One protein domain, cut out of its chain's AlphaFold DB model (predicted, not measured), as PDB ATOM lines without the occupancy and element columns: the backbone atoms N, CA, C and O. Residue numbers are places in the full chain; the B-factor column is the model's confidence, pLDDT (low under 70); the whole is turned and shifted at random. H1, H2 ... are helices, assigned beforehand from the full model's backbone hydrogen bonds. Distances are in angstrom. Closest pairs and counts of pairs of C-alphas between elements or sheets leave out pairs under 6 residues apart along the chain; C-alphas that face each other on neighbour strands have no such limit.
ATOM      1  N   LYS A   5      14.147 -14.248 -11.655       88.81
ATOM      2  CA  LYS A   5      14.730 -13.044 -11.041       88.81
ATOM      3  C   LYS A   5      15.840 -12.454 -11.913       88.81
ATOM      4  O   LYS A   5      15.867 -11.241 -12.089       88.81
ATOM      5  N   ASP A   6      16.659 -13.303 -12.530       89.19
ATOM      6  CA  ASP A   6      17.731 -12.874 -13.436       89.19
ATOM      7  C   ASP A   6      17.173 -12.150 -14.660       89.19
ATOM      8  O   ASP A   6      17.631 -11.066 -15.017       89.19
ATOM      9  N   TYR A   7      16.119 -12.700 -15.270       89.56
ATOM     10  CA  TYR A   7      15.469 -12.069 -16.420       89.56
ATOM     11  C   TYR A   7      14.858 -10.707 -16.079       89.56
ATOM     12  O   TYR A   7      15.002  -9.761 -16.854       89.56
ATOM     13  N   VAL A   8      14.205 -10.589 -14.917       94.12
ATOM     14  CA  VAL A   8      13.670  -9.302 -14.442       94.12
ATOM     15  C   VAL A   8      14.807  -8.302 -14.254       94.12
ATOM     16  O   VAL A   8      14.723  -7.183 -14.759       94.12
ATOM     17  N   ARG A   9      15.898  -8.714 -13.603       92.56
ATOM     18  CA  ARG A   9      17.031  -7.832 -13.329       92.56
ATOM     19  C   ARG A   9      17.709  -7.331 -14.603       92.56
ATOM     20  O   ARG A   9      18.023  -6.148 -14.718       92.56
ATOM     21  N   ILE A  10      17.877  -8.204 -15.590       92.62
ATOM     22  CA  ILE A  10      18.423  -7.836 -16.900       92.62
ATOM     23  C   ILE A  10      17.511  -6.834 -17.613       92.62
ATOM     24  O   ILE A  10      17.997  -5.834 -18.143       92.62
ATOM     25  N   ALA A  11      16.192  -7.052 -17.591       94.25
ATOM     26  CA  ALA A  11      15.236  -6.120 -18.186       94.25
ATOM     27  C   ALA A  11      15.284  -4.731 -17.520       94.25
ATOM     28  O   ALA A  11      15.221  -3.711 -18.212       94.25
ATOM     29  N   GLU A  12      15.455  -4.665 -16.196       95.69
ATOM     30  CA  GLU A  12      15.643  -3.400 -15.471       95.69
ATOM     31  C   GLU A  12      16.930  -2.675 -15.877       95.69
ATOM     32  O   GLU A  12      16.917  -1.451 -16.045       95.69
ATOM     33  N   ILE A  13      18.035  -3.407 -16.045       94.56
ATOM     34  CA  ILE A  13      19.313  -2.840 -16.496       94.56
ATOM     35  C   ILE A  13      19.145  -2.221 -17.884       94.56
ATOM     36  O   ILE A  13      19.524  -1.066 -18.086       94.56
ATOM     37  N   LEU A  14      18.519  -2.950 -18.811       93.69
ATOM     38  CA  LEU A  14      18.259  -2.473 -20.171       93.69
ATOM     39  C   LEU A  14      17.345  -1.243 -20.195       93.69
ATOM     40  O   LEU A  14      17.587  -0.321 -20.969       93.69
ATOM     41  N   ARG A  15      16.318  -1.198 -19.338       94.62
ATOM     42  CA  ARG A  15      15.368  -0.077 -19.268       94.62
ATOM     43  C   ARG A  15      15.992   1.211 -18.727       94.62
ATOM     44  O   ARG A  15      15.607   2.295 -19.155       94.62
ATOM     45  N   ASN A  16      16.900   1.105 -17.756       93.56
ATOM     46  CA  ASN A  16      17.453   2.265 -17.047       93.56
ATOM     47  C   ASN A  16      18.786   2.766 -17.619       93.56
ATOM     48  O   ASN A  16      19.206   3.884 -17.316       93.56
ATOM     49  N   ALA A  17      19.482   1.948 -18.405       93.44
ATOM     50  CA  ALA A  17      20.752   2.327 -19.000       93.44
ATOM     51  C   ALA A  17      20.554   3.161 -20.273       93.44
ATOM     52  O   ALA A  17      19.733   2.847 -21.130       93.44
ATOM     53  N   ARG A  18      21.339   4.235 -20.413       88.75
ATOM     54  CA  ARG A  18      21.240   5.164 -21.557       88.75
ATOM     55  C   ARG A  18      22.184   4.832 -22.706       88.75
ATOM     56  O   ARG A  18      22.034   5.365 -23.799       88.75
ATOM     57  N   THR A  19      23.190   3.996 -22.458       93.50
ATOM     58  CA  THR A  19      24.216   3.662 -23.450       93.50
ATOM     59  C   THR A  19      24.504   2.170 -23.444       93.50
ATOM     60  O   THR A  19      24.403   1.512 -22.408       93.50
ATOM     61  N   LYS A  20      24.941   1.641 -24.592       89.06
ATOM     62  CA  LYS A  20      25.390   0.246 -24.711       89.06
ATOM     63  C   LYS A  20      26.507  -0.081 -23.711       89.06
ATOM     64  O   LYS A  20      26.519  -1.170 -23.154       89.06
ATOM     65  N   LYS A  21      27.415   0.865 -23.454       89.94
ATOM     66  CA  LYS A  21      28.493   0.701 -22.470       89.94
ATOM     67  C   LYS A  21      27.941   0.512 -21.052       89.94
ATOM     68  O   LYS A  21      28.322  -0.439 -20.388       89.94
ATOM     69  N   ASP A  22      27.002   1.363 -20.638       93.06
ATOM     70  CA  ASP A  22      26.373   1.292 -19.310       93.06
ATOM     71  C   ASP A  22      25.569  -0.008 -19.115       93.06
ATOM     72  O   ASP A  22      25.607  -0.604 -18.042       93.06
ATOM     73  N   ILE A  23      24.905  -0.498 -20.172       92.44
ATOM     74  CA  ILE A  23      24.251  -1.818 -20.170       92.44
ATOM     75  C   ILE A  23      25.272  -2.919 -19.875       92.44
ATOM     76  O   ILE A  23      25.062  -3.735 -18.980       92.44
ATOM     77  N   ILE A  24      26.373  -2.944 -20.632       91.38
ATOM     78  CA  ILE A  24      27.398  -3.986 -20.518       91.38
ATOM     79  C   ILE A  24      28.052  -3.951 -19.136       91.38
ATOM     80  O   ILE A  24      28.199  -5.000 -18.519       91.38
ATOM     81  N   ASP A  25      28.393  -2.768 -18.624       92.38
ATOM     82  CA  ASP A  25      29.023  -2.629 -17.308       92.38
ATOM     83  C   ASP A  25      28.098  -3.110 -16.180       92.38
ATOM     84  O   ASP A  25      28.521  -3.883 -15.319       92.38
ATOM     85  N   LYS A  26      26.811  -2.741 -16.215       93.69
ATOM     86  CA  LYS A  26      25.825  -3.200 -15.222       93.69
ATOM     87  C   LYS A  26      25.567  -4.704 -15.292       93.69
ATOM     88  O   LYS A  26      25.422  -5.335 -14.248       93.69
ATOM     89  N   LEU A  27      25.524  -5.280 -16.495       91.75
ATOM     90  CA  LEU A  27      25.392  -6.728 -16.674       91.75
ATOM     91  C   LEU A  27      26.621  -7.474 -16.155       91.75
ATOM     92  O   LEU A  27      26.463  -8.467 -15.452       91.75
ATOM     93  N   CYS A  28      27.827  -6.987 -16.456       91.12
ATOM     94  CA  CYS A  28      29.057  -7.585 -15.945       91.12
ATOM     95  C   CYS A  28      29.096  -7.584 -14.418       91.12
ATOM     96  O   CYS A  28      29.448  -8.600 -13.830       91.12
ATOM     97  N   ASN A  29      28.718  -6.471 -13.782       91.50
ATOM     98  CA  ASN A  29      28.681  -6.391 -12.324       91.50
ATOM     99  C   ASN A  29      27.688  -7.401 -11.738       91.50
ATOM    100  O   ASN A  29      28.064  -8.177 -10.868       91.50
ATOM    101  N   TYR A  30      26.466  -7.456 -12.273       91.56
ATOM    102  CA  TYR A  30      25.448  -8.401 -11.809       91.56
ATOM    103  C   TYR A  30      25.901  -9.865 -11.927       91.56
ATOM    104  O   TYR A  30      25.752 -10.649 -10.994       91.56
ATOM    105  N   LEU A  31      26.483 -10.238 -13.069       88.31
ATOM    106  CA  LEU A  31      26.949 -11.606 -13.311       88.31
ATOM    107  C   LEU A  31      28.189 -11.965 -12.476       88.31
ATOM    108  O   LEU A  31      28.351 -13.128 -12.112       88.31
ATOM    109  N   ALA A  32      29.043 -10.988 -12.157       87.44
ATOM    110  CA  ALA A  32      30.187 -11.175 -11.266       87.44
ATOM    111  C   ALA A  32      29.767 -11.396  -9.805       87.44
ATOM    112  O   ALA A  32      30.416 -12.166  -9.099       87.44
ATOM    113  N   GLU A  33      28.688 -10.747  -9.356       86.12
ATOM    114  CA  GLU A  33      28.126 -10.961  -8.016       86.12
ATOM    115  C   GLU A  33      27.556 -12.379  -7.853       86.12
ATOM    116  O   GLU A  33      27.706 -12.980  -6.791       86.12
ATOM    117  N   ASP A  34      26.938 -12.928  -8.903       80.56
ATOM    118  CA  ASP A  34      26.316 -14.262  -8.873       80.56
ATOM    119  C   ASP A  34      27.323 -15.403  -9.122       80.56
ATOM    120  O   ASP A  34      27.149 -16.527  -8.648       80.56
ATOM    121  N   ASN A  35      28.417 -15.127  -9.841       81.44
ATOM    122  CA  ASN A  35      29.417 -16.126 -10.202       81.44
ATOM    123  C   ASN A  35      30.842 -15.585 -10.039       81.44
ATOM    124  O   ASN A  35      31.345 -14.846 -10.880       81.44
ATOM    125  N   SER A  36      31.550 -16.057  -9.010       76.25
ATOM    126  CA  SER A  36      32.938 -15.661  -8.721       76.25
ATOM    127  C   SER A  36      33.953 -16.029  -9.812       76.25
ATOM    128  O   SER A  36      35.071 -15.518  -9.801       76.25
ATOM    129  N   ARG A  37      33.587 -16.906 -10.756       83.44
ATOM    130  CA  ARG A  37      34.401 -17.257 -11.933       83.44
ATOM    131  C   ARG A  37      34.020 -16.463 -13.180       83.44
ATOM    132  O   ARG A  37      34.562 -16.726 -14.250       83.44
ATOM    133  N   PHE A  38      33.051 -15.557 -13.086       86.00
ATOM    134  CA  PHE A  38      32.671 -14.720 -14.210       86.00
ATOM    135  C   PHE A  38      33.784 -13.718 -14.509       86.00
ATOM    136  O   PHE A  38      34.191 -12.933 -13.655       86.00
ATOM    137  N   GLU A  39      34.244 -13.728 -15.757       87.50
ATOM    138  CA  GLU A  39      35.273 -12.824 -16.246       87.50
ATOM    139  C   GLU A  39      34.650 -11.742 -17.147       87.50
ATOM    140  O   GLU A  39      34.239 -12.025 -18.280       87.50
ATOM    141  N   PRO A  40      34.591 -10.471 -16.696       85.56
ATOM    142  CA  PRO A  40      33.957  -9.390 -17.453       85.56
ATOM    143  C   PRO A  40      34.556  -9.158 -18.845       85.56
ATOM    144  O   PRO A  40      33.867  -8.675 -19.746       85.56
ATOM    145  N   TRP A  41      35.841  -9.470 -19.035       87.56
ATOM    146  CA  TRP A  41      36.535  -9.269 -20.305       87.56
ATOM    147  C   TRP A  41      36.065 -10.264 -21.375       87.56
ATOM    148  O   TRP A  41      35.743  -9.840 -22.484       87.56
ATOM    149  N   THR A  42      35.898 -11.542 -21.027       86.38
ATOM    150  CA  THR A  42      35.397 -12.584 -21.935       86.38
ATOM    151  C   THR A  42      33.972 -12.283 -22.397       86.38
ATOM    152  O   THR A  42      33.636 -12.444 -23.571       86.38
ATOM    153  N   PHE A  43      33.131 -11.774 -21.492       85.00
ATOM    154  CA  PHE A  43      31.773 -11.343 -21.825       85.00
ATOM    155  C   PHE A  43      31.764 -10.159 -22.804       85.00
ATOM    156  O   PHE A  43      31.018 -10.153 -23.785       85.00
ATOM    157  N   ARG A  44      32.639  -9.169 -22.580       85.31
ATOM    158  CA  ARG A  44      32.813  -8.031 -23.495       85.31
ATOM    159  C   ARG A  44      33.299  -8.475 -24.875       85.31
ATOM    160  O   ARG A  44      32.804  -7.957 -25.875       85.31
ATOM    161  N   GLU A  45      34.227  -9.427 -24.950       87.81
ATOM    162  CA  GLU A  45      34.669  -9.998 -26.226       87.81
ATOM    163  C   GLU A  45      33.534 -10.715 -26.959       87.81
ATOM    164  O   GLU A  45      33.335 -10.482 -28.152       87.81
ATOM    165  N   ALA A  46      32.751 -11.532 -26.250       84.19
ATOM    166  CA  ALA A  46      31.627 -12.264 -26.829       84.19
ATOM    167  C   ALA A  46      30.581 -11.330 -27.463       84.19
ATOM    168  O   ALA A  46      30.099 -11.610 -28.555       84.19
ATOM    169  N   ILE A  47      30.279 -10.191 -26.831       81.81
ATOM    170  CA  ILE A  47      29.329  -9.193 -27.363       81.81
ATOM    171  C   ILE A  47      29.881  -8.446 -28.588       81.81
ATOM    172  O   ILE A  47      29.112  -7.953 -29.417       81.81
ATOM    173  N   ASN A  48      31.204  -8.309 -28.690       76.81
ATOM    174  CA  ASN A  48      31.854  -7.598 -29.791       76.81
ATOM    175  C   ASN A  48      32.171  -8.502 -30.990       76.81
ATOM    176  O   ASN A  48      32.379  -7.991 -32.092       76.81
ATOM    177  N   ARG A  49      32.179  -9.829 -30.813       76.31
ATOM    178  CA  ARG A  49      32.214 -10.772 -31.932       76.31
ATOM    179  C   ARG A  49      30.882 -10.677 -32.680       76.31
ATOM    180  O   ARG A  49      29.835 -10.999 -32.133       76.31
TER     181      ARG A  49
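AT A GLANCE: This is residues 5 to 49 of the 51 residues of an uncharacterized protein of Thermoplasmata archaeon (UniProt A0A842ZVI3). Three helices zigzag back and forth, with the longest, H2, in the middle; H1 and H3 each fold against it as a helical hairpin and do not meet each other. The printed part has 45 residues with three named helices, H1, H2 and H3 in chain order, and no named strand: all helix. It is compact, with a radius of gyration of the C-alphas of 10.4 A, and only just flat, spanning 25 by 23 by 13 A.

IN THESE COORDINATES: Find C-alpha 5 at (14.730, -13.044, -11.041); from there H1, residues 5 to 16, runs 16.7 A. H2, residues 20 to 34, runs 21.5 A. H3, residues 40 to 48, runs 12.6 A to C-alpha 48 at (31.854, -7.598, -29.791).

HOW THE PARTS SIT: Look at residues 10 to 14, where alone H1 touches H2, at residues 23 to 27; the closest C-alphas, of Leu 14 and Ile 23, are 6.0 A apart. The two run opposite ways at a shallow tilt of 25 degrees. H2 touches H3, closest at the C-alphas of Cys 28 and Pro 40, 5.4 A, opposite ways at a steep tilt of 41 degrees. H1 and H3 are apart. In H1, H2 and H3 every O i to N i+4 pair is within hydrogen-bond range.

THE WHOLE: The C-alphas farthest apart, of Arg 18 and Arg 37, are 27.7 A apart. The printed part has no cut, both links are tight, and no printed residue is under pLDDT 70.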